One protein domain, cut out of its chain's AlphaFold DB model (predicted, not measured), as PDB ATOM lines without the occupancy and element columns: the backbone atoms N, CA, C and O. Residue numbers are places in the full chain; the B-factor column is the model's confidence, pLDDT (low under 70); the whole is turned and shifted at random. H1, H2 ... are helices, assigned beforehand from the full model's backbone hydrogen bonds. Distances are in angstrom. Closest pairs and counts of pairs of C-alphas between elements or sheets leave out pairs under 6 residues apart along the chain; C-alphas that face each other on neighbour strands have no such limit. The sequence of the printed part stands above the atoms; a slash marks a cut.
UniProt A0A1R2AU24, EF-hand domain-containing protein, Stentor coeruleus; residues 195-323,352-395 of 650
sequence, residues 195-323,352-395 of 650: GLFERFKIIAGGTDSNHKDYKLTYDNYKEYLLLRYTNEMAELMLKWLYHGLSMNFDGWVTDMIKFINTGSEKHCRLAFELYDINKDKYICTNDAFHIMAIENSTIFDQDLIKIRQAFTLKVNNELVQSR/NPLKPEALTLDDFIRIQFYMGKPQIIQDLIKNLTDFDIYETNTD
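What this domain is: This is residues 195 to 323 and 352 to 395 of the 650 residues of the protein "EF-hand domain-containing protein" of Stentor coeruleus (UniProt A0A1R2AU24). Two lobes of helices sit end to end along the longest axis: H7, the longest helix, is with H5, H6, H8 and H9 in one lobe, and H1 to H4 with H10 make the other. H5 and H10 meet in the middle, and H11 leads off sideways from H10. The 173 printed residues include eleven named helices, H1 to H11 in chain order, and no named strand: the class is all helix, with mostly crossed packing. By its radius of gyration of the C-alphas, 17.6 A, the whole is compact, yet its outline is elongated, 60 by 36 by 27 A.

Where its parts are: Find C-alpha 301 at (33.006, -7.359, -39.995); from there H7 runs 21.5 A to residue 315. Before it look for H6, residues 285 to 294, and H5, residues 264 to 275, 16.2 A long; after it come H8, residues 318 to 323, and H9, residues 361 to 364. H1 begins at C-alpha 195, (31.617, -14.929, -66.771), and ends at residue 203. Then come H2, residues 218 to 226, H3, 231 to 241, and H4, 249 to 260, 16.1 A long. H10 is residues 375 to 385, 15.3 A; H11, residues 389 to 395, ends at (30.025, -29.554, -52.343).

How they stand to each other: Start at H7: it forms a helical hairpin with H6, at a shallow tilt of 13 degrees, C-alphas 288 and 304 being closest at 6.7 A. H7 and H8 only just touch, with 3 pairs of C-alphas within 8 A, and only at the corner; C-alphas 313 and 319 are closest, 5.3 A. H7 and H10 only just touch, again with 3 pairs, only at their ends; C-alphas 303 and 375 are closest, 5.9 A. H5 and H10 are the hubs, touching four helices each. H5 touches H9, C-alphas 272 and 361 being closest at 6.4 A, and H3 at a shallow tilt of 20 degrees, opposite ways, C-alphas 233 and 274 being closest at 6.0 A. H2 touches H3 at a steep tilt of 53 degrees; C-alphas 225 and 234 are closest, 5.5 A. H3 and H4 only just touch, with 3 pairs; C-alphas 241 and 255 are closest, 7.1 A. H1 touches H10, about perpendicular at 82 degrees; C-alphas 196 and 385 are closest, 6.0 A. H10 and H11 only just touch, with 3 pairs; C-alphas 378 and 389 are closest, 6.6 A. Every O i to N i+4 pair is within hydrogen-bond range in H1, H2, H4, H5, H6, H7 and H10, against 6 of 7 in H3, 1 of 2 in H8 and 2 of 3 in H11; H9 is too short for one.

The domain as a whole: The C-alphas of Asn 210 and Asn 316 are farthest apart, 59.7 A. Residues 324 to 351 are not printed; C-alphas 323 and 352 are 17.8 A apart across this cut. The link H1 to H2 is long, 14 residues. Look for pLDDT under 70 at residues 207 to 213, 295 to 297, 319 to 323 and 390 to 395 of this model.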
ATOM      1  N   GLY A 195      31.687 -15.921 -67.849       86.38
ATOM      2  CA  GLY A 195      31.617 -14.929 -66.771       86.38
ATOM      3  C   GLY A 195      32.990 -14.592 -66.183       86.38
ATOM      4  O   GLY A 195      33.280 -13.432 -65.901       86.38
ATOM      5  N   LEU A 196      33.880 -15.586 -66.089       88.31
ATOM      6  CA  LEU A 196      35.252 -15.385 -65.616       88.31
ATOM      7  C   LEU A 196      36.073 -14.536 -66.601       88.31
ATOM      8  O   LEU A 196      36.903 -13.726 -66.186       88.31
ATOM      9  N   PHE A 197      35.831 -14.700 -67.905       88.12
ATOM     10  CA  PHE A 197      36.464 -13.881 -68.935       88.12
ATOM     11  C   PHE A 197      35.951 -12.437 -68.924       88.12
ATOM     12  O   PHE A 197      36.757 -11.511 -68.988       88.12
ATOM     13  N   GLU A 198      34.638 -12.230 -68.791       88.12
ATOM     14  CA  GLU A 198      34.071 -10.882 -68.652       88.12
ATOM     15  C   GLU A 198      34.642 -10.164 -67.426       88.12
ATOM     16  O   GLU A 198      35.046  -9.005 -67.515       88.12
ATOM     17  N   ARG A 199      34.799 -10.874 -66.301       89.25
ATOM     18  CA  ARG A 199      35.465 -10.331 -65.114       89.25
ATOM     19  C   ARG A 199      36.900  -9.894 -65.417       89.25
ATOM     20  O   ARG A 199      37.264  -8.761 -65.116       89.25
ATOM     21  N   PHE A 200      37.694 -10.746 -66.066       91.50
ATOM     22  CA  PHE A 200      39.051 -10.392 -66.494       91.50
ATOM     23  C   PHE A 200      39.079  -9.164 -67.412       91.50
ATOM     24  O   PHE A 200      39.927  -8.293 -67.239       91.50
ATOM     25  N   LYS A 201      38.149  -9.071 -68.367       88.69
ATOM     26  CA  LYS A 201      38.044  -7.940 -69.295       88.69
ATOM     27  C   LYS A 201      37.789  -6.624 -68.559       88.69
ATOM     28  O   LYS A 201      38.438  -5.627 -68.874       88.69
ATOM     29  N   ILE A 202      36.900  -6.634 -67.564       89.50
ATOM     30  CA  ILE A 202      36.632  -5.465 -66.715       89.50
ATOM     31  C   ILE A 202      37.908  -5.050 -65.972       89.50
ATOM     32  O   ILE A 202      38.281  -3.881 -66.018       89.50
ATOM     33  N   ILE A 203      38.610  -5.999 -65.341       90.75
ATOM     34  CA  ILE A 203      39.856  -5.721 -64.600       90.75
ATOM     35  C   ILE A 203      40.947  -5.186 -65.544       90.75
ATOM     36  O   ILE A 203      41.711  -4.296 -65.188       90.75
ATOM     37  N   ALA A 204      41.015  -5.701 -66.773       88.75
ATOM     38  CA  ALA A 204      41.968  -5.247 -67.779       88.75
ATOM     39  C   ALA A 204      41.613  -3.877 -68.398       88.75
ATOM     40  O   ALA A 204      42.388  -3.391 -69.223       88.75
ATOM     41  N   GLY A 205      40.492  -3.246 -68.020       81.81
ATOM     42  CA  GLY A 205      40.064  -1.938 -68.533       81.81
ATOM     43  C   GLY A 205      39.473  -1.982 -69.948       81.81
ATOM     44  O   GLY A 205      39.528  -0.996 -70.678       81.81
ATOM     45  N   GLY A 206      38.953  -3.136 -70.377       74.12
ATOM     46  CA  GLY A 206      38.485  -3.346 -71.744       74.12
ATOM     47  C   GLY A 206      37.040  -2.920 -71.997       74.12
ATOM     48  O   GLY A 206      36.119  -3.538 -71.467       74.12
ATOM     49  N   THR A 207      36.818  -1.943 -72.880       62.88
ATOM     50  CA  THR A 207      35.471  -1.497 -73.298       62.88
ATOM     51  C   THR A 207      34.957  -2.160 -74.584       62.88
ATOM     52  O   THR A 207      33.749  -2.189 -74.806       62.88
ATOM     53  N   ASP A 208      35.828  -2.773 -75.395       58.50
ATOM     54  CA  ASP A 208      35.491  -3.239 -76.752       58.50
ATOM     55  C   ASP A 208      35.256  -4.763 -76.862       58.50
ATOM     56  O   ASP A 208      35.586  -5.566 -75.988       58.50
ATOM     57  N   SER A 209      34.640  -5.222 -77.947       53.25
ATOM     58  CA  SER A 209      34.172  -6.610 -78.122       53.25
ATOM     59  C   SER A 209      35.221  -7.607 -78.645       53.25
ATOM     60  O   SER A 209      34.894  -8.774 -78.848       53.25
ATOM     61  N   ASN A 210      36.482  -7.207 -78.852       56.75
ATOM     62  CA  ASN A 210      37.481  -8.087 -79.470       56.75
ATOM     63  C   ASN A 210      38.244  -8.943 -78.436       56.75
ATOM     64  O   ASN A 210      39.052  -8.453 -77.654       56.75
ATOM     65  N   HIS A 211      37.994 -10.254 -78.449       53.69
ATOM     66  CA  HIS A 211      38.380 -11.208 -77.397       53.69
ATOM     67  C   HIS A 211      39.889 -11.504 -77.233       53.69
ATOM     68  O   HIS A 211      40.251 -12.204 -76.289       53.69
ATOM     69  N   LYS A 212      40.781 -11.050 -78.127       56.53
ATOM     70  CA  LYS A 212      42.168 -11.568 -78.207       56.53
ATOM     71  C   LYS A 212      43.286 -10.632 -77.734       56.53
ATOM     72  O   LYS A 212      44.403 -11.117 -77.567       56.53
ATOM     73  N   ASP A 213      42.999  -9.365 -77.440       66.38
ATOM     74  CA  ASP A 213      44.053  -8.359 -77.198       66.38
ATOM     75  C   ASP A 213      44.108  -7.802 -75.765       66.38
ATOM     76  O   ASP A 213      44.969  -6.977 -75.453       66.38
ATOM     77  N   TYR A 214      43.250  -8.276 -74.855       77.19
ATOM     78  CA  TYR A 214      43.253  -7.805 -73.470       77.19
ATOM     79  C   TYR A 214      44.473  -8.299 -72.692       77.19
ATOM     80  O   TYR A 214      44.690  -9.502 -72.514       77.19
ATOM     81  N   LYS A 215      45.260  -7.340 -72.195       84.88
ATOM     82  CA  LYS A 215      46.395  -7.571 -71.304       84.88
ATOM     83  C   LYS A 215      46.176  -6.833 -69.996       84.88
ATOM     84  O   LYS A 215      45.967  -5.627 -69.984       84.88
ATOM     85  N   LEU A 216      46.292  -7.569 -68.904       87.81
ATOM     86  CA  LEU A 216      46.260  -7.042 -67.556       87.81
ATOM     87  C   LEU A 216      47.635  -6.468 -67.196       87.81
ATOM     88  O   LEU A 216      48.619  -7.205 -67.041       87.81
ATOM     89  N   THR A 217      47.707  -5.146 -67.104       90.00
ATOM     90  CA  THR A 217      48.863  -4.399 -66.599       90.00
ATOM     91  C   THR A 217      48.740  -4.202 -65.092       90.00
ATOM     92  O   THR A 217      47.659  -4.357 -64.522       90.00
ATOM     93  N   TYR A 218      49.851  -3.856 -64.445       91.81
ATOM     94  CA  TYR A 218      49.859  -3.505 -63.027       91.81
ATOM     95  C   TYR A 218      48.885  -2.353 -62.718       91.81
ATOM     96  O   TYR A 218      48.083  -2.464 -61.794       91.81
ATOM     97  N   ASP A 219      48.912  -1.295 -63.535       90.25
ATOM     98  CA  ASP A 219      48.109  -0.085 -63.322       90.25
ATOM     99  C   ASP A 219      46.607  -0.365 -63.416       90.25
ATOM    100  O   ASP A 219      45.867  -0.003 -62.504       90.25
ATOM    101  N   ASN A 220      46.161  -1.098 -64.442       91.50
ATOM    102  CA  ASN A 220      44.741  -1.432 -64.605       91.50
ATOM    103  C   ASN A 220      44.263  -2.345 -63.465       91.50
ATOM    104  O   ASN A 220      43.158  -2.193 -62.946       91.50
ATOM    105  N   TYR A 221      45.121  -3.272 -63.019       93.00
ATOM    106  CA  TYR A 221      44.799  -4.146 -61.895       93.00
ATOM    107  C   TYR A 221      44.668  -3.349 -60.586       93.00
ATOM    108  O   TYR A 221      43.750  -3.580 -59.794       93.00
ATOM    109  N   LYS A 222      45.555  -2.373 -60.375       94.50
ATOM    110  CA  LYS A 222      45.500  -1.459 -59.235       94.50
ATOM    111  C   LYS A 222      44.251  -0.594 -59.258       94.50
ATOM    112  O   LYS A 222      43.558  -0.522 -58.250       94.50
ATOM    113  N   GLU A 223      43.957   0.025 -60.396       94.25
ATOM    114  CA  GLU A 223      42.779   0.867 -60.585       94.25
ATOM    115  C   GLU A 223      41.493   0.093 -60.273       94.25
ATOM    116  O   GLU A 223      40.638   0.591 -59.545       94.25
ATOM    117  N   TYR A 224      41.406  -1.169 -60.704       94.31
ATOM    118  CA  TYR A 224      40.278  -2.029 -60.364       94.31
ATOM    119  C   TYR A 224      40.162  -2.305 -58.857       94.31
ATOM    120  O   TYR A 224      39.070  -2.232 -58.294       94.31
ATOM    121  N   LEU A 225      41.270  -2.623 -58.179       93.81
ATOM    122  CA  LEU A 225      41.260  -2.879 -56.732       93.81
ATOM    123  C   LEU A 225      40.895  -1.626 -55.925       93.81
ATOM    124  O   LEU A 225      40.201  -1.742 -54.916       93.81
ATOM    125  N   LEU A 226      41.299  -0.439 -56.385       93.06
ATOM    126  CA  LEU A 226      40.969   0.848 -55.764       93.06
ATOM    127  C   LEU A 226      39.466   1.169 -55.769       93.06
ATOM    128  O   LEU A 226      39.024   1.990 -54.970       93.06
ATOM    129  N   LEU A 227      38.666   0.504 -56.612       90.56
ATOM    130  CA  LEU A 227      37.204   0.622 -56.571       90.56
ATOM    131  C   LEU A 227      36.604   0.060 -55.272       90.56
ATOM    132  O   LEU A 227      35.459   0.375 -54.947       90.56
ATOM    133  N   ARG A 228      37.342  -0.797 -54.550       88.56
ATOM    134  CA  ARG A 228      36.850  -1.520 -53.368       88.56
ATOM    135  C   ARG A 228      37.762  -1.427 -52.143       88.56
ATOM    136  O   ARG A 228      37.261  -1.480 -51.026       88.56
ATOM    137  N   TYR A 229      39.072  -1.299 -52.332       90.25
ATOM    138  CA  TYR A 229      40.070  -1.298 -51.258       90.25
ATOM    139  C   TYR A 229      40.845   0.020 -51.218       90.25
ATOM    140  O   TYR A 229      40.944   0.727 -52.221       90.25
ATOM    141  N   THR A 230      41.437   0.348 -50.065       89.62
ATOM    142  CA  THR A 230      42.300   1.535 -49.955       89.62
ATOM    143  C   THR A 230      43.549   1.386 -50.819       89.62
ATOM    144  O   THR A 230      43.953   0.278 -51.180       89.62
ATOM    145  N   ASN A 231      44.208   2.506 -51.113       91.38
ATOM    146  CA  ASN A 231      45.443   2.494 -51.889       91.38
ATOM    147  C   ASN A 231      46.542   1.642 -51.239       91.38
ATOM    148  O   ASN A 231      47.201   0.884 -51.948       91.38
ATOM    149  N   GLU A 232      46.714   1.685 -49.910       90.00
ATOM    150  CA  GLU A 232      47.715   0.833 -49.256       90.00
ATOM    151  C   GLU A 232      47.372  -0.658 -49.356       90.00
ATOM    152  O   GLU A 232      48.262  -1.484 -49.571       90.00
ATOM    153  N   MET A 233      46.089  -1.009 -49.226       91.25
ATOM    154  CA  MET A 233      45.633  -2.395 -49.328       91.25
ATOM    155  C   MET A 233      45.777  -2.936 -50.749       91.25
ATOM    156  O   MET A 233      46.280  -4.043 -50.928       91.25
ATOM    157  N   ALA A 234      45.378  -2.156 -51.757       93.25
ATOM    158  CA  ALA A 234      45.481  -2.537 -53.164       93.25
ATOM    159  C   ALA A 234      46.940  -2.815 -53.563       93.25
ATOM    160  O   ALA A 234      47.234  -3.848 -54.165       93.25
ATOM    161  N   GLU A 235      47.866  -1.945 -53.157       92.81
ATOM    162  CA  GLU A 235      49.314  -2.122 -53.335       92.81
ATOM    163  C   GLU A 235      49.826  -3.434 -52.729       92.81
ATOM    164  O   GLU A 235      50.546  -4.210 -53.371       92.81
ATOM    165  N   LEU A 236      49.418  -3.717 -51.491       92.06
ATOM    166  CA  LEU A 236      49.815  -4.936 -50.803       92.06
ATOM    167  C   LEU A 236      49.230  -6.184 -51.482       92.06
ATOM    168  O   LEU A 236      49.953  -7.153 -51.705       92.06
ATOM    169  N   MET A 237      47.950  -6.162 -51.860       94.38
ATOM    170  CA  MET A 237      47.299  -7.267 -52.571       94.38
ATOM    171  C   MET A 237      47.980  -7.549 -53.916       94.38
ATOM    172  O   MET A 237      48.240  -8.709 -54.238       94.38
ATOM    173  N   LEU A 238      48.348  -6.515 -54.677       92.81
ATOM    174  CA  LEU A 238      49.037  -6.675 -55.962       92.81
ATOM    175  C   LEU A 238      50.393  -7.349 -55.829       92.81
ATOM    176  O   LEU A 238      50.725  -8.198 -56.652       92.81
ATOM    177  N   LYS A 239      51.155  -7.042 -54.777       91.25
ATOM    178  CA  LYS A 239      52.439  -7.709 -54.512       91.25
ATOM    179  C   LYS A 239      52.295  -9.235 -54.413       91.25
ATOM    180  O   LYS A 239      53.227  -9.969 -54.741       91.25
ATOM    181  N   TRP A 240      51.138  -9.705 -53.954       89.44
ATOM    182  CA  TRP A 240      50.823 -11.125 -53.810       89.44
ATOM    183  C   TRP A 240      50.153 -11.743 -55.043       89.44
ATOM    184  O   TRP A 240      50.235 -12.957 -55.215       89.44
ATOM    185  N   LEU A 241      49.489 -10.938 -55.877       87.62
ATOM    186  CA  LEU A 241      48.690 -11.406 -57.015       87.62
ATOM    187  C   LEU A 241      49.371 -11.222 -58.378       87.62
ATOM    188  O   LEU A 241      49.009 -11.907 -59.332       87.62
ATOM    189  N   TYR A 242      50.329 -10.302 -58.492       85.62
ATOM    190  CA  TYR A 242      50.913  -9.881 -59.761       85.62
ATOM    191  C   TYR A 242      52.438 -10.029 -59.757       85.62
ATOM    192  O   TYR A 242      53.142  -9.437 -58.939       85.62
ATOM    193  N   HIS A 243      52.965 -10.822 -60.693       78.06
ATOM    194  CA  HIS A 243      54.391 -11.179 -60.751       78.06
ATOM    195  C   HIS A 243      55.058 -10.887 -62.111       78.06
ATOM    196  O   HIS A 243      56.169 -11.352 -62.359       78.06
ATOM    197  N   GLY A 244      54.398 -10.145 -63.009       75.62
ATOM    198  CA  GLY A 244      54.863  -9.912 -64.384       75.62
ATOM    199  C   GLY A 244      54.826  -8.445 -64.821       75.62
ATOM    200  O   GLY A 244      54.587  -7.564 -64.013       75.62
ATOM    201  N   LEU A 245      55.074  -8.182 -66.110       72.06
ATOM    202  CA  LEU A 245      54.898  -6.854 -66.735       72.06
ATOM    203  C   LEU A 245      53.526  -6.697 -67.416       72.06
ATOM    204  O   LEU A 245      53.011  -5.593 -67.550       72.06
ATOM    205  N   SER A 246      52.951  -7.806 -67.889       82.00
ATOM    206  CA  SER A 246      51.597  -7.880 -68.447       82.00
ATOM    207  C   SER A 246      51.126  -9.333 -68.445       82.00
ATOM    208  O   SER A 246      51.931 -10.217 -68.754       82.00
ATOM    209  N   MET A 247      49.851  -9.592 -68.159       87.94
ATOM    210  CA  MET A 247      49.279 -10.946 -68.119       87.94
ATOM    211  C   MET A 247      48.075 -11.058 -69.055       87.94
ATOM    212  O   MET A 247      47.228 -10.172 -69.090       87.94
ATOM    213  N   ASN A 248      47.984 -12.139 -69.825       89.44
ATOM    214  CA  ASN A 248      46.766 -12.472 -70.567       89.44
ATOM    215  C   ASN A 248      45.791 -13.257 -69.669       89.44
ATOM    216  O   ASN A 248      46.148 -13.647 -68.554       89.44
ATOM    217  N   PHE A 249      44.578 -13.521 -70.164       89.75
ATOM    218  CA  PHE A 249      43.547 -14.255 -69.420       89.75
ATOM    219  C   PHE A 249      44.055 -15.594 -68.869       89.75
ATOM    220  O   PHE A 249      43.896 -15.889 -67.687       89.75
ATOM    221  N   ASP A 250      44.748 -16.383 -69.694       88.19
ATOM    222  CA  ASP A 250      45.276 -17.688 -69.295       88.19
ATOM    223  C   ASP A 250      46.310 -17.615 -68.169       88.19
ATOM    224  O   ASP A 250      46.306 -18.462 -67.268       88.19
ATOM    225  N   GLY A 251      47.205 -16.628 -68.231       88.81
ATOM    226  CA  GLY A 251      48.193 -16.366 -67.191       88.81
ATOM    227  C   GLY A 251      47.525 -15.914 -65.898       88.81
ATOM    228  O   GLY A 251      47.828 -16.451 -64.834       88.81
ATOM    229  N   TRP A 252      46.552 -15.008 -65.997       91.75
ATOM    230  CA  TRP A 252      45.791 -14.519 -64.851       91.75
ATOM    231  C   TRP A 252      45.002 -15.632 -64.150       91.75
ATOM    232  O   TRP A 252      45.160 -15.815 -62.946       91.75
ATOM    233  N   VAL A 253      44.246 -16.458 -64.886       90.94
ATOM    234  CA  VAL A 253      43.519 -17.599 -64.295       90.94
ATOM    235  C   VAL A 253      44.487 -18.570 -63.616       90.94
ATOM    236  O   VAL A 253      44.202 -19.090 -62.540       90.94
ATOM    237  N   THR A 254      45.655 -18.802 -64.216       89.50
ATOM    238  CA  THR A 254      46.671 -19.704 -63.661       89.50
ATOM    239  C   THR A 254      47.216 -19.191 -62.328       89.50
ATOM    240  O   THR A 254      47.346 -19.969 -61.381       89.50
ATOM    241  N   ASP A 255      47.502 -17.894 -62.228       89.00
ATOM    242  CA  ASP A 255      47.990 -17.284 -60.991       89.00
ATOM    243  C   ASP A 255      46.887 -17.167 -59.935       89.00
ATOM    244  O   ASP A 255      47.141 -17.467 -58.768       89.00
ATOM    245  N   MET A 256      45.635 -16.916 -60.331       91.19
ATOM    246  CA  MET A 256      44.492 -16.991 -59.417       91.19
ATOM    247  C   MET A 256      44.273 -18.406 -58.875       91.19
ATOM    248  O   MET A 256      44.075 -18.574 -57.673       91.19
ATOM    249  N   ILE A 257      44.384 -19.453 -59.700       89.06
ATOM    250  CA  ILE A 257      44.310 -20.848 -59.231       89.06
ATOM    251  C   ILE A 257      45.445 -21.149 -58.242       89.06
ATOM    252  O   ILE A 257      45.206 -21.815 -57.228       89.06
ATOM    253  N   LYS A 258      46.672 -20.676 -58.504       89.75
ATOM    254  CA  LYS A 258      47.797 -20.821 -57.562       89.75
ATOM    255  C   LYS A 258      47.505 -20.097 -56.248       89.75
ATOM    256  O   LYS A 258      47.715 -20.675 -55.182       89.75
ATOM    257  N   PHE A 259      46.992 -18.871 -56.316       90.81
ATOM    258  CA  PHE A 259      46.644 -18.078 -55.145       90.81
ATOM    259  C   PHE A 259      45.517 -18.730 -54.330       90.81
ATOM    260  O   PHE A 259      45.665 -18.911 -53.127       90.81
ATOM    261  N   ILE A 260      44.429 -19.184 -54.959       89.50
ATOM    262  CA  ILE A 260      43.293 -19.839 -54.283       89.50
ATOM    263  C   ILE A 260      43.728 -21.123 -53.564       89.50
ATOM    264  O   ILE A 260      43.328 -21.356 -52.417       89.50
ATOM    265  N   ASN A 261      44.569 -21.928 -54.223       86.31
ATOM    266  CA  ASN A 261      45.098 -23.191 -53.698       86.31
ATOM    267  C   ASN A 261      46.288 -23.014 -52.747       86.31
ATOM    268  O   ASN A 261      46.849 -23.998 -52.258       86.31
ATOM    269  N   THR A 262      46.697 -21.777 -52.485       86.81
ATOM    270  CA  THR A 262      47.703 -21.497 -51.473       86.81
ATOM    271  C   THR A 262      47.148 -21.846 -50.082       86.81
ATOM    272  O   THR A 262      45.961 -21.672 -49.812       86.81
ATOM    273  N   GLY A 263      47.993 -22.400 -49.206       82.56
ATOM    274  CA  GLY A 263      47.585 -22.823 -47.862       82.56
ATOM    275  C   GLY A 263      47.089 -21.659 -46.995       82.56
ATOM    276  O   GLY A 263      47.547 -20.526 -47.157       82.56
ATOM    277  N   SER A 264      46.199 -21.958 -46.042       84.75
ATOM    278  CA  SER A 264      45.571 -20.966 -45.153       84.75
ATOM    279  C   SER A 264      46.578 -20.062 -44.445       84.75
ATOM    280  O   SER A 264      46.341 -18.871 -44.317       84.75
ATOM    281  N   GLU A 265      47.740 -20.589 -44.061       87.81
ATOM    282  CA  GLU A 265      48.803 -19.825 -43.400       87.81
ATOM    283  C   GLU A 265      49.284 -18.620 -44.226       87.81
ATOM    284  O   GLU A 265      49.474 -17.529 -43.692       87.81
ATOM    285  N   LYS A 266      49.442 -18.788 -45.542       90.50
ATOM    286  CA  LYS A 266      49.868 -17.710 -46.445       90.50
ATOM    287  C   LYS A 266      48.754 -16.682 -46.662       90.50
ATOM    288  O   LYS A 266      49.044 -15.492 -46.718       90.50
ATOM    289  N   HIS A 267      47.493 -17.117 -46.716       92.50
ATOM    290  CA  HIS A 267      46.338 -16.208 -46.735       92.50
ATOM    291  C   HIS A 267      46.219 -15.415 -45.433       92.50
ATOM    292  O   HIS A 267      46.013 -14.207 -45.480       92.50
ATOM    293  N   CYS A 268      46.428 -16.061 -44.284       91.75
ATOM    294  CA  CYS A 268      46.488 -15.388 -42.991       91.75
ATOM    295  C   CYS A 268      47.653 -14.398 -42.916       91.75
ATOM    296  O   CYS A 268      47.489 -13.348 -42.313       91.75
ATOM    297  N   ARG A 269      48.804 -14.685 -43.540       93.56
ATOM    298  CA  ARG A 269      49.927 -13.738 -43.601       93.56
ATOM    299  C   ARG A 269      49.589 -12.488 -44.410       93.56
ATOM    300  O   ARG A 269      49.830 -11.393 -43.921       93.56
ATOM    301  N   LEU A 270      49.001 -12.644 -45.596       94.38
ATOM    302  CA  LEU A 270      48.534 -11.499 -46.381       94.38
ATOM    303  C   LEU A 270      47.495 -10.686 -45.597       94.38
ATOM    304  O   LEU A 270      47.623  -9.474 -45.487       94.38
ATOM    305  N   ALA A 271      46.498 -11.345 -45.005       94.38
ATOM    306  CA  ALA A 271      45.501 -10.657 -44.191       94.38
ATOM    307  C   ALA A 271      46.131  -9.943 -42.989       94.38
ATOM    308  O   ALA A 271      45.780  -8.806 -42.711       94.38
ATOM    309  N   PHE A 272      47.095 -10.568 -42.312       95.12
ATOM    310  CA  PHE A 272      47.819  -9.942 -41.211       95.12
ATOM    311  C   PHE A 272      48.504  -8.646 -41.655       95.12
ATOM    312  O   PHE A 272      48.346  -7.625 -40.999       95.12
ATOM    313  N   GLU A 273      49.203  -8.668 -42.792       94.19
ATOM    314  CA  GLU A 273      49.832  -7.477 -43.374       94.19
ATOM    315  C   GLU A 273      48.807  -6.400 -43.789       94.19
ATOM    316  O   GLU A 273      49.137  -5.220 -43.766       94.19
ATOM    317  N   LEU A 274      47.571  -6.781 -44.147       93.12
ATOM    318  CA  LEU A 274      46.480  -5.833 -44.424       93.12
ATOM    319  C   LEU A 274      45.929  -5.178 -43.149       93.12
ATOM    320  O   LEU A 274      45.515  -4.022 -43.192       93.12
ATOM    321  N   TYR A 275      45.904  -5.911 -42.033       93.31
ATOM    322  CA  TYR A 275      45.434  -5.413 -40.738       93.31
ATOM    323  C   TYR A 275      46.519  -4.667 -39.944       93.31
ATOM    324  O   TYR A 275      46.175  -3.865 -39.085       93.31
ATOM    325  N   ASP A 276      47.807  -4.897 -40.216       92.56
ATOM    326  CA  ASP A 276      48.958  -4.187 -39.630       92.56
ATOM    327  C   ASP A 276      49.202  -2.849 -40.358       92.56
ATOM    328  O   ASP A 276      50.133  -2.687 -41.153       92.56
ATOM    329  N   ILE A 277      48.311  -1.881 -40.127       87.75
ATOM    330  CA  ILE A 277      48.305  -0.591 -40.839       87.75
ATOM    331  C   ILE A 277      49.579   0.209 -40.568       87.75
ATOM    332  O   ILE A 277      50.152   0.814 -41.481       87.75
ATOM    333  N   ASN A 278      50.028   0.232 -39.314       87.12
ATOM    334  CA  ASN A 278      51.221   0.971 -38.915       87.12
ATOM    335  C   ASN A 278      52.534   0.227 -39.245       87.12
ATOM    336  O   ASN A 278      53.612   0.804 -39.073       87.12
ATOM    337  N   LYS A 279      52.449  -1.004 -39.774       89.12
ATOM    338  CA  LYS A 279      53.569  -1.863 -40.188       89.12
ATOM    339  C   LYS A 279      54.532  -2.167 -39.041       89.12
ATOM    340  O   LYS A 279      55.735  -2.351 -39.266       89.12
ATOM    341  N   ASP A 280      54.023  -2.202 -37.810       88.94
ATOM    342  CA  ASP A 280      54.818  -2.472 -36.612       88.94
ATOM    343  C   ASP A 280      55.002  -3.977 -36.341       88.94
ATOM    344  O   ASP A 280      55.727  -4.359 -35.415       88.94
ATOM    345  N   LYS A 281      54.461  -4.830 -37.226       90.31
ATOM    346  CA  LYS A 281      54.442  -6.298 -37.147       90.31
ATOM    347  C   LYS A 281      53.540  -6.831 -36.038       90.31
ATOM    348  O   LYS A 281      53.679  -8.001 -35.653       90.31
ATOM    349  N   TYR A 282      52.620  -6.012 -35.553       92.31
ATOM    350  CA  TYR A 282      51.548  -6.389 -34.656       92.31
ATOM    351  C   TYR A 282      50.218  -5.851 -35.182       92.31
ATOM    352  O   TYR A 282      50.154  -4.864 -35.894       92.31
ATOM    353  N   ILE A 283      49.128  -6.505 -34.796       92.50
ATOM    354  CA  ILE A 283      47.794  -5.925 -34.934       92.50
ATOM    355  C   ILE A 283      47.374  -5.512 -33.537       92.50
ATOM    356  O   ILE A 283      47.264  -6.363 -32.651       92.50
ATOM    357  N   CYS A 284      47.156  -4.225 -33.308       91.19
ATOM    358  CA  CYS A 284      46.649  -3.712 -32.045       91.19
ATOM    359  C   CYS A 284      45.222  -3.177 -32.185       91.19
ATOM    360  O   CYS A 284      44.637  -3.128 -33.267       91.19
ATOM    361  N   THR A 285      44.633  -2.769 -31.062       87.25
ATOM    362  CA  THR A 285      43.272  -2.225 -31.055       87.25
ATOM    363  C   THR A 285      43.156  -0.966 -31.923       87.25
ATOM    364  O   THR A 285      42.126  -0.774 -32.561       87.25
ATOM    365  N   ASN A 286      44.214  -0.149 -32.014       87.44
ATOM    366  CA  ASN A 286      44.210   1.039 -32.874       87.44
ATOM    367  C   ASN A 286      44.138   0.680 -34.360       87.44
ATOM    368  O   ASN A 286      43.440   1.370 -35.095       87.44
ATOM    369  N   ASP A 287      44.801  -0.394 -34.793       86.94
ATOM    370  CA  ASP A 287      44.719  -0.831 -36.188       86.94
ATOM    371  C   ASP A 287      43.303  -1.316 -36.505       86.94
ATOM    372  O   ASP A 287      42.710  -0.899 -37.494       86.94
ATOM    373  N   ALA A 288      42.691  -2.096 -35.604       85.81
ATOM    374  CA  ALA A 288      41.296  -2.514 -35.747       85.81
ATOM    375  C   ALA A 288      40.328  -1.315 -35.823       85.81
ATOM    376  O   ALA A 288      39.440  -1.299 -36.672       85.81
ATOM    377  N   PHE A 289      40.521  -0.288 -34.986       83.19
ATOM    378  CA  PHE A 289      39.727   0.945 -35.050       83.19
ATOM    379  C   PHE A 289      39.955   1.732 -36.339       83.19
ATOM    380  O   PHE A 289      39.013   2.305 -36.874       83.19
ATOM    381  N   HIS A 290      41.183   1.770 -36.843       82.19
ATOM    382  CA  HIS A 290      41.494   2.467 -38.082       82.19
ATOM    383  C   HIS A 290      40.874   1.754 -39.292       82.19
ATOM    384  O   HIS A 290      40.338   2.419 -40.171       82.19
ATOM    385  N   ILE A 291      40.842   0.415 -39.304       83.62
ATOM    386  CA  ILE A 291      40.076  -0.352 -40.301       83.62
ATOM    387  C   ILE A 291      38.587  -0.003 -40.224       83.62
ATOM    388  O   ILE A 291      38.010   0.330 -41.253       83.62
ATOM    389  N   MET A 292      37.995   0.014 -39.021       78.62
ATOM    390  CA  MET A 292      36.594   0.425 -38.823       78.62
ATOM    391  C   MET A 292      36.325   1.866 -39.280       78.62
ATOM    392  O   MET A 292      35.238   2.173 -39.751       78.62
ATOM    393  N   ALA A 293      37.296   2.769 -39.133       76.06
ATOM    394  CA  ALA A 293      37.147   4.173 -39.508       76.06
ATOM    395  C   ALA A 293      37.239   4.409 -41.024       76.06
ATOM    396  O   ALA A 293      36.645   5.360 -41.527       76.06
ATOM    397  N   ILE A 294      37.976   3.563 -41.750       73.44
ATOM    398  CA  ILE A 294      38.031   3.599 -43.220       73.44
ATOM    399  C   ILE A 294      36.847   2.830 -43.846       73.44
ATOM    400  O   ILE A 294      36.611   2.888 -45.054       73.44
ATOM    401  N   GLU A 295      36.087   2.095 -43.036       65.62
ATOM    402  CA  GLU A 295      35.060   1.177 -43.504       65.62
ATOM    403  C   GLU A 295      33.812   1.900 -44.038       65.62
ATOM    404  O   GLU A 295      33.053   2.517 -43.297       65.62
ATOM    405  N   ASN A 296      33.558   1.743 -45.342       59.06
ATOM    406  CA  ASN A 296      32.283   2.084 -45.991       59.06
ATOM    407  C   ASN A 296      31.468   0.830 -46.386       59.06
ATOM    408  O   ASN A 296      30.428   0.943 -47.034       59.06
ATOM    409  N   SER A 297      31.945  -0.381 -46.061       61.59
ATOM    410  CA  SER A 297      31.377  -1.658 -46.528       61.59
ATOM    411  C   SER A 297      31.674  -2.812 -45.569       61.59
ATOM    412  O   SER A 297      32.752  -2.828 -45.002       61.59
ATOM    413  N   THR A 298      30.811  -3.828 -45.498       74.94
ATOM    414  CA  THR A 298      30.860  -4.974 -44.553       74.94
ATOM    415  C   THR A 298      31.959  -6.024 -44.830       74.94
ATOM    416  O   THR A 298      31.765  -7.223 -44.595       74.94
ATOM    417  N   ILE A 299      33.085  -5.635 -45.435       79.56
ATOM    418  CA  ILE A 299      34.120  -6.571 -45.916       79.56
ATOM    419  C   ILE A 299      35.023  -7.102 -44.791       79.56
ATOM    420  O   ILE A 299      35.654  -8.144 -44.978       79.56
ATOM    421  N   PHE A 300      35.055  -6.435 -43.629       82.19
ATOM    422  CA  PHE A 300      35.919  -6.794 -42.498       82.19
ATOM    423  C   PHE A 300      35.158  -7.281 -41.254       82.19
ATOM    424  O   PHE A 300      35.786  -7.823 -40.344       82.19
ATOM    425  N   ASP A 301      33.831  -7.128 -41.195       81.00
ATOM    426  CA  ASP A 301      33.006  -7.359 -39.995       81.00
ATOM    427  C   ASP A 301      33.315  -8.666 -39.244       81.00
ATOM    428  O   ASP A 301      33.537  -8.672 -38.028       81.00
ATOM    429  N   GLN A 302      33.345  -9.804 -39.948       85.12
ATOM    430  CA  GLN A 302      33.572 -11.104 -39.310       85.12
ATOM    431  C   GLN A 302      35.010 -11.245 -38.816       85.12
ATOM    432  O   GLN A 302      35.237 -11.804 -37.739       85.12
ATOM    433  N   ASP A 303      35.972 -10.730 -39.577       87.56
ATOM    434  CA  ASP A 303      37.376 -10.738 -39.187       87.56
ATOM    435  C   ASP A 303      37.600  -9.858 -37.955       87.56
ATOM    436  O   ASP A 303      38.230 -10.310 -37.002       87.56
ATOM    437  N   LEU A 304      37.022  -8.654 -37.912       88.25
ATOM    438  CA  LEU A 304      37.140  -7.731 -36.780       88.25
ATOM    439  C   LEU A 304      36.538  -8.313 -35.498       88.25
ATOM    440  O   LEU A 304      37.141  -8.196 -34.428       88.25
ATOM    441  N   ILE A 305      35.400  -9.011 -35.586       85.75
ATOM    442  CA  ILE A 305      34.825  -9.745 -34.447       85.75
ATOM    443  C   ILE A 305      35.823 -10.786 -33.926       85.75
ATOM    444  O   ILE A 305      36.041 -10.893 -32.716       85.75
ATOM    445  N   LYS A 306      36.453 -11.549 -34.825       90.00
ATOM    446  CA  LYS A 306      37.408 -12.606 -34.467       90.00
ATOM    447  C   LYS A 306      38.720 -12.054 -33.912       90.00
ATOM    448  O   LYS A 306      39.223 -12.577 -32.919       90.00
ATOM    449  N   ILE A 307      39.236 -10.976 -34.493       89.88
ATOM    450  CA  ILE A 307      40.417 -10.250 -34.017       89.88
ATOM    451  C   ILE A 307      40.152  -9.685 -32.618       89.88
ATOM    452  O   ILE A 307      40.958  -9.882 -31.709       89.88
ATOM    453  N   ARG A 308      38.980  -9.077 -32.392       87.19
ATOM    454  CA  ARG A 308      38.583  -8.568 -31.072       87.19
ATOM    455  C   ARG A 308      38.479  -9.676 -30.026       87.19
ATOM    456  O   ARG A 308      38.955  -9.501 -28.909       87.19
ATOM    457  N   GLN A 309      37.894 -10.821 -30.380       86.75
ATOM    458  CA  GLN A 309      37.874 -11.999 -29.504       86.75
ATOM    459  C   GLN A 309      39.299 -12.456 -29.162       86.75
ATOM    460  O   GLN A 309      39.586 -12.761 -28.006       86.75
ATOM    461  N   ALA A 310      40.205 -12.455 -30.142       87.38
ATOM    462  CA  ALA A 310      41.597 -12.830 -29.936       87.38
ATOM    463  C   ALA A 310      42.351 -11.854 -29.016       87.38
ATOM    464  O   ALA A 310      43.151 -12.321 -28.203       87.38
ATOM    465  N   PHE A 311      42.066 -10.544 -29.063       88.44
ATOM    466  CA  PHE A 311      42.603  -9.585 -28.085       88.44
ATOM    467  C   PHE A 311      42.218  -9.974 -26.656       88.44
ATOM    468  O   PHE A 311      43.094 -10.109 -25.803       88.44
ATOM    469  N   THR A 312      40.933 -10.241 -26.402       84.69
ATOM    470  CA  THR A 312      40.445 -10.645 -25.071       84.69
ATOM    471  C   THR A 312      41.114 -11.933 -24.588       84.69
ATOM    472  O   THR A 312      41.601 -12.001 -23.462       84.69
ATOM    473  N   LEU A 313      41.211 -12.945 -25.459       84.75
ATOM    474  CA  LEU A 313      41.862 -14.220 -25.134       84.75
ATOM    475  C   LEU A 313      43.365 -14.066 -24.863       84.75
ATOM    476  O   LEU A 313      43.932 -14.817 -24.065       84.75
ATOM    477  N   LYS A 314      44.031 -13.123 -25.539       83.62
ATOM    478  CA  LYS A 314      45.454 -12.841 -25.329       83.62
ATOM    479  C   LYS A 314      45.689 -12.127 -23.998       83.62
ATOM    480  O   LYS A 314      46.583 -12.541 -23.266       83.62
ATOM    481  N   VAL A 315      44.854 -11.145 -23.649       82.94
ATOM    482  CA  VAL A 315      44.886 -10.460 -22.343       82.94
ATOM    483  C   VAL A 315      44.668 -11.448 -21.191       82.94
ATOM    484  O   VAL A 315      45.391 -11.405 -20.199       82.94
ATOM    485  N   ASN A 316      43.751 -12.405 -21.356       78.56
ATOM    486  CA  ASN A 316      43.469 -13.432 -20.349       78.56
ATOM    487  C   ASN A 316      44.522 -14.561 -20.290       78.56
ATOM    488  O   ASN A 316      44.352 -15.522 -19.545       78.56
ATOM    489  N   ASN A 317      45.609 -14.491 -21.075       72.06
ATOM    490  CA  ASN A 317      46.615 -15.554 -21.256       72.06
ATOM    491  C   ASN A 317      46.073 -16.910 -21.772       72.06
ATOM    492  O   ASN A 317      46.829 -17.880 -21.895       72.06
ATOM    493  N   GLU A 318      44.802 -16.993 -22.156       70.25
ATOM    494  CA  GLU A 318      44.155 -18.209 -22.667       70.25
ATOM    495  C   GLU A 318      44.668 -18.581 -24.066       70.25
ATOM    496  O   GLU A 318      44.858 -19.759 -24.389       70.25
ATOM    497  N   LEU A 319      45.021 -17.577 -24.878       65.31
ATOM    498  CA  LEU A 319      45.643 -17.790 -26.188       65.31
ATOM    499  C   LEU A 319      47.021 -18.473 -26.062       65.31
ATOM    500  O   LEU A 319      47.410 -19.278 -26.915       65.31
ATOM    501  N   VAL A 320      47.749 -18.197 -24.971       58.16
ATOM    502  CA  VAL A 320      49.082 -18.752 -24.682       58.16
ATOM    503  C   VAL A 320      48.981 -20.176 -24.130       58.16
ATOM    504  O   VAL A 320      49.786 -21.023 -24.518       58.16
ATOM    505  N   GLN A 321      47.971 -20.502 -23.316       48.03
ATOM    506  CA  GLN A 321      47.770 -21.866 -22.798       48.03
ATOM    507  C   GLN A 321      47.438 -22.889 -23.903       48.03
ATOM    508  O   GLN A 321      47.853 -24.049 -23.821       48.03
ATOM    509  N   SER A 322      46.833 -22.448 -25.016       49.47
ATOM    510  CA  SER A 322      46.662 -23.278 -26.223       49.47
ATOM    511  C   SER A 322      47.993 -23.775 -26.828       49.47
ATOM    512  O   SER A 322      48.019 -24.812 -27.497       49.47
ATOM    513  N   ARG A 323      49.121 -23.080 -26.566       50.19
ATOM    514  CA  ARG A 323      50.476 -23.470 -27.014       50.19
ATOM    515  C   ARG A 323      50.971 -24.757 -26.349       50.19
ATOM    516  O   ARG A 323      51.850 -25.414 -26.907       50.19
ATOM    517  N   ASN A 352      54.371  -7.550 -27.443       75.56
ATOM    518  CA  ASN A 352      54.767  -6.158 -27.594       75.56
ATOM    519  C   ASN A 352      54.816  -5.523 -26.188       75.56
ATOM    520  O   ASN A 352      53.796  -5.529 -25.496       75.56
ATOM    521  N   PRO A 353      55.968  -4.997 -25.734       72.81
ATOM    522  CA  PRO A 353      56.120  -4.474 -24.374       72.81
ATOM    523  C   PRO A 353      55.264  -3.230 -24.097       72.81
ATOM    524  O   PRO A 353      54.974  -2.951 -22.939       72.81
ATOM    525  N   LEU A 354      54.859  -2.493 -25.136       75.56
ATOM    526  CA  LEU A 354      54.015  -1.301 -25.010       75.56
ATOM    527  C   LEU A 354      52.517  -1.618 -25.137       75.56
ATOM    528  O   LEU A 354      51.695  -0.835 -24.674       75.56
ATOM    529  N   LYS A 355      52.172  -2.743 -25.776       82.00
ATOM    530  CA  LYS A 355      50.796  -3.169 -26.076       82.00
ATOM    531  C   LYS A 355      50.666  -4.690 -25.910       82.00
ATOM    532  O   LYS A 355      50.735  -5.421 -26.904       82.00
ATOM    533  N   PRO A 356      50.557  -5.210 -24.676       80.75
ATOM    534  CA  PRO A 356      50.570  -6.653 -24.416       80.75
ATOM    535  C   PRO A 356      49.436  -7.423 -25.119       80.75
ATOM    536  O   PRO A 356      49.585  -8.609 -25.421       80.75
ATOM    537  N   GLU A 357      48.327  -6.749 -25.418       82.56
ATOM    538  CA  GLU A 357      47.168  -7.258 -26.150       82.56
ATOM    539  C   GLU A 357      47.400  -7.422 -27.659       82.56
ATOM    540  O   GLU A 357      46.664  -8.165 -28.308       82.56
ATOM    541  N   ALA A 358      48.417  -6.764 -28.228       90.38
ATOM    542  CA  ALA A 358      48.635  -6.738 -29.670       90.38
ATOM    543  C   ALA A 358      48.985  -8.131 -30.213       90.38
ATOM    544  O   ALA A 358      49.832  -8.841 -29.664       90.38
ATOM    545  N   LEU A 359      48.338  -8.548 -31.296       91.38
ATOM    546  CA  LEU A 359      48.479  -9.878 -31.884       91.38
ATOM    547  C   LEU A 359      49.718  -9.938 -32.773       91.38
ATOM    548  O   LEU A 359      49.933  -9.068 -33.610       91.38
ATOM    549  N   THR A 360      50.519 -10.991 -32.618       92.12
ATOM    550  CA  THR A 360      51.579 -11.322 -33.580       92.12
ATOM    551  C   THR A 360      51.004 -12.119 -34.750       92.12
ATOM    552  O   THR A 360      49.901 -12.662 -34.649       92.12
ATOM    553  N   LEU A 361      51.770 -12.281 -35.832       91.12
ATOM    554  CA  LEU A 361      51.388 -13.163 -36.941       91.12
ATOM    555  C   LEU A 361      51.066 -14.593 -36.462       91.12
ATOM    556  O   LEU A 361      50.072 -15.182 -36.884       91.12
ATOM    557  N   ASP A 362      51.860 -15.130 -35.532       88.81
ATOM    558  CA  ASP A 362      51.637 -16.457 -34.945       88.81
ATOM    559  C   ASP A 362      50.321 -16.544 -34.162       88.81
ATOM    560  O   ASP A 362      49.710 -17.613 -34.096       88.81
ATOM    561  N   ASP A 363      49.898 -15.444 -33.535       89.88
ATOM    562  CA  ASP A 363      48.621 -15.372 -32.827       89.88
ATOM    563  C   ASP A 363      47.464 -15.260 -33.826       89.88
ATOM    564  O   ASP A 363      46.457 -15.949 -33.677       89.88
ATOM    565  N   PHE A 364      47.640 -14.469 -34.886       92.00
ATOM    566  CA  PHE A 364      46.650 -14.274 -35.941       92.00
ATOM    567  C   PHE A 364      46.368 -15.558 -36.733       92.00
ATOM    568  O   PHE A 364      45.213 -15.898 -36.967       92.00
ATOM    569  N   ILE A 365      47.400 -16.342 -37.069       89.62
ATOM    570  CA  ILE A 365      47.249 -17.641 -37.753       89.62
ATOM    571  C   ILE A 365      46.412 -18.636 -36.926       89.62
ATOM    572  O   ILE A 365      45.774 -19.526 -37.489       89.62
ATOM    573  N   ARG A 366      46.391 -18.506 -35.592       86.12
ATOM    574  CA  ARG A 366      45.620 -19.390 -34.695       86.12
ATOM    575  C   ARG A 366      44.147 -19.019 -34.596       86.12
ATOM    576  O   ARG A 366      43.372 -19.811 -34.059       86.12
ATOM    577  N   ILE A 367      43.769 -17.830 -35.056       87.94
ATOM    578  CA  ILE A 367      42.376 -17.404 -35.052       87.94
ATOM    579  C   ILE A 367      41.587 -18.353 -35.955       87.94
ATOM    580  O   ILE A 367      41.929 -18.593 -37.112       87.94
ATOM    581  N   GLN A 368      40.509 -18.913 -35.410       84.75
ATOM    582  CA  GLN A 368      39.614 -19.785 -36.160       84.75
ATOM    583  C   GLN A 368      38.666 -18.937 -37.010       84.75
ATOM    584  O   GLN A 368      37.529 -18.652 -36.619       84.75
ATOM    585  N   PHE A 369      39.168 -18.512 -38.169       83.69
ATOM    586  CA  PHE A 369      38.362 -17.870 -39.201       83.69
ATOM    587  C   PHE A 369      37.403 -18.871 -39.849       83.69
ATOM    588  O   PHE A 369      37.653 -20.082 -39.886       83.69
ATOM    589  N   TYR A 370      36.295 -18.362 -40.380       73.06
ATOM    590  CA  TYR A 370      35.319 -19.185 -41.080       73.06
ATOM    591  C   TYR A 370      35.964 -19.852 -42.312       73.06
ATOM    592  O   TYR A 370      36.686 -19.210 -43.071       73.06
ATOM    593  N   MET A 371      35.783 -21.169 -42.470       71.38
ATOM    594  CA  MET A 371      36.496 -22.020 -43.451       71.38
ATOM    595  C   MET A 371      38.036 -21.930 -43.413       71.38
ATOM    596  O   MET A 371      38.709 -22.320 -44.367       71.38
ATOM    597  N   GLY A 372      38.615 -21.428 -42.318       79.38
ATOM    598  CA  GLY A 372      40.060 -21.292 -42.150       79.38
ATOM    599  C   GLY A 372      40.710 -20.183 -42.985       79.38
ATOM    600  O   GLY A 372      41.934 -20.192 -43.111       79.38
ATOM    601  N   LYS A 373      39.934 -19.251 -43.559       86.38
ATOM    602  CA  LYS A 373      40.454 -18.095 -44.309       86.38
ATOM    603  C   LYS A 373      39.838 -16.789 -43.786       86.38
ATOM    604  O   LYS A 373      38.635 -16.773 -43.546       86.38
ATOM    605  N   PRO A 374      40.604 -15.697 -43.640       92.25
ATOM    606  CA  PRO A 374      40.046 -14.386 -43.291       92.25
ATOM    607  C   PRO A 374      39.049 -13.884 -44.347       92.25
ATOM    608  O   PRO A 374      39.275 -14.091 -45.543       92.25
ATOM    609  N   GLN A 375      37.967 -13.235 -43.921       91.00
ATOM    610  CA  GLN A 375      36.904 -12.678 -44.762       91.00
ATOM    611  C   GLN A 375      37.461 -11.752 -45.845       91.00
ATOM    612  O   GLN A 375      37.050 -11.880 -46.995       91.00
ATOM    613  N   ILE A 376      38.452 -10.911 -45.533       91.56
ATOM    614  CA  ILE A 376      39.069 -10.023 -46.532       91.56
ATOM    615  C   ILE A 376      39.688 -10.791 -47.711       91.56
ATOM    616  O   ILE A 376      39.626 -10.355 -48.859       91.56
ATOM    617  N   ILE A 377      40.240 -11.981 -47.462       93.50
ATOM    618  CA  ILE A 377      40.797 -12.836 -48.518       93.50
ATOM    619  C   ILE A 377      39.681 -13.483 -49.340       93.50
ATOM    620  O   ILE A 377      39.820 -13.664 -50.550       93.50
ATOM    621  N   GLN A 378      38.579 -13.848 -48.687       90.38
ATOM    622  CA  GLN A 378      37.416 -14.428 -49.353       90.38
ATOM    623  C   GLN A 378      36.741 -13.395 -50.259       90.38
ATOM    624  O   GLN A 378      36.457 -13.694 -51.417       90.38
ATOM    625  N   ASP A 379      36.577 -12.169 -49.760       91.56
ATOM    626  CA  ASP A 379      36.082 -11.027 -50.521       91.56
ATOM    627  C   ASP A 379      36.982 -10.723 -51.720       91.56
ATOM    628  O   ASP A 379      36.481 -10.602 -52.833       91.56
ATOM    629  N   LEU A 380      38.306 -10.706 -51.529       93.31
ATOM    630  CA  LEU A 380      39.267 -10.494 -52.613       93.31
ATOM    631  C   LEU A 380      39.120 -11.533 -53.729       93.31
ATOM    632  O   LEU A 380      39.054 -11.181 -54.906       93.31
ATOM    633  N   ILE A 381      39.043 -12.819 -53.383       92.06
ATOM    634  CA  ILE A 381      38.897 -13.890 -54.377       92.06
ATOM    635  C   ILE A 381      37.558 -13.759 -55.111       92.06
ATOM    636  O   ILE A 381      37.538 -13.810 -56.344       92.06
ATOM    637  N   LYS A 382      36.465 -13.521 -54.379       91.12
ATOM    638  CA  LYS A 382      35.131 -13.332 -54.956       91.12
ATOM    639  C   LYS A 382      35.082 -12.109 -55.870       91.12
ATOM    640  O   LYS A 382      34.611 -12.218 -56.992       91.12
ATOM    641  N   ASN A 383      35.635 -10.977 -55.447       91.44
ATOM    642  CA  ASN A 383      35.662  -9.744 -56.232       91.44
ATOM    643  C   ASN A 383      36.447  -9.907 -57.542       91.44
ATOM    644  O   ASN A 383      36.059  -9.368 -58.576       91.44
ATOM    645  N   LEU A 384      37.543 -10.668 -57.510       91.62
ATOM    646  CA  LEU A 384      38.402 -10.861 -58.676       91.62
ATOM    647  C   LEU A 384      37.905 -11.924 -59.648       91.62
ATOM    648  O   LEU A 384      38.203 -11.829 -60.832       91.62
ATOM    649  N   THR A 385      37.203 -12.952 -59.178       89.75
ATOM    650  CA  THR A 385      36.916 -14.140 -60.002       89.75
ATOM    651  C   THR A 385      35.444 -14.534 -60.039       89.75
ATOM    652  O   THR A 385      35.112 -15.504 -60.713       89.75
ATOM    653  N   ASP A 386      34.577 -13.834 -59.297       84.81
ATOM    654  CA  ASP A 386      33.207 -14.251 -58.941       84.81
ATOM    655  C   ASP A 386      33.124 -15.647 -58.309       84.81
ATOM    656  O   ASP A 386      32.044 -16.203 -58.123       84.81
ATOM    657  N   PHE A 387      34.269 -16.220 -57.944       83.44
ATOM    658  CA  PHE A 387      34.341 -17.514 -57.309       83.44
ATOM    659  C   PHE A 387      34.007 -17.371 -55.836       83.44
ATOM    660  O   PHE A 387      34.782 -16.813 -55.051       83.44
ATOM    661  N   ASP A 388      32.862 -17.918 -55.458       78.69
ATOM    662  CA  ASP A 388      32.488 -17.993 -54.067       78.69
ATOM    663  C   ASP A 388      33.129 -19.232 -53.406       78.69
ATOM    664  O   ASP A 388      32.771 -20.390 -53.651       78.69
ATOM    665  N   ILE A 389      34.124 -18.981 -52.547       72.38
ATOM    666  CA  ILE A 389      34.776 -20.025 -51.741       72.38
ATOM    667  C   ILE A 389      33.764 -20.689 -50.792       72.38
ATOM    668  O   ILE A 389      33.926 -21.868 -50.462       72.38
ATOM    669  N   TYR A 390      32.720 -19.960 -50.375       66.75
ATOM    670  CA  TYR A 390      31.644 -20.492 -49.545       66.75
ATOM    671  C   TYR A 390      30.832 -21.550 -50.309       66.75
ATOM    672  O   TYR A 390      30.502 -22.585 -49.730       66.75
ATOM    673  N   GLU A 391      30.567 -21.340 -51.605       61.41
ATOM    674  CA  GLU A 391      29.734 -22.232 -52.435       61.41
ATOM    675  C   GLU A 391      30.472 -23.501 -52.899       61.41
ATOM    676  O   GLU A 391      29.904 -24.591 -52.977       61.41
ATOM    677  N   THR A 392      31.773 -23.413 -53.159       53.62
ATOM    678  CA  THR A 392      32.551 -24.561 -53.666       53.62
ATOM    679  C   THR A 392      33.028 -25.521 -52.587       53.62
ATOM    680  O   THR A 392      33.203 -26.718 -52.838       53.62
ATOM    681  N   ASN A 393      33.175 -25.038 -51.354       46.66
ATOM    682  CA  ASN A 393      33.340 -25.922 -50.212       46.66
ATOM    683  C   ASN A 393      32.004 -26.486 -49.711       46.66
ATOM    684  O   ASN A 393      32.047 -27.457 -48.967       46.66
ATOM    685  N   THR A 394      30.829 -25.996 -50.115       40.91
ATOM    686  CA  THR A 394      29.570 -26.692 -49.782       40.91
ATOM    687  C   THR A 394      29.407 -28.042 -50.490       40.91
ATOM    688  O   THR A 394      28.760 -28.923 -49.930       40.91
ATOM    689  N   ASP A 395      30.070 -28.263 -51.632       40.69
ATOM    690  CA  ASP A 395      30.025 -29.554 -52.343       40.69
ATOM    691  C   ASP A 395      31.105 -30.553 -51.888       40.69
ATOM    692  O   ASP A 395      30.852 -31.758 -51.814       40.69
TER     693      ASP A 395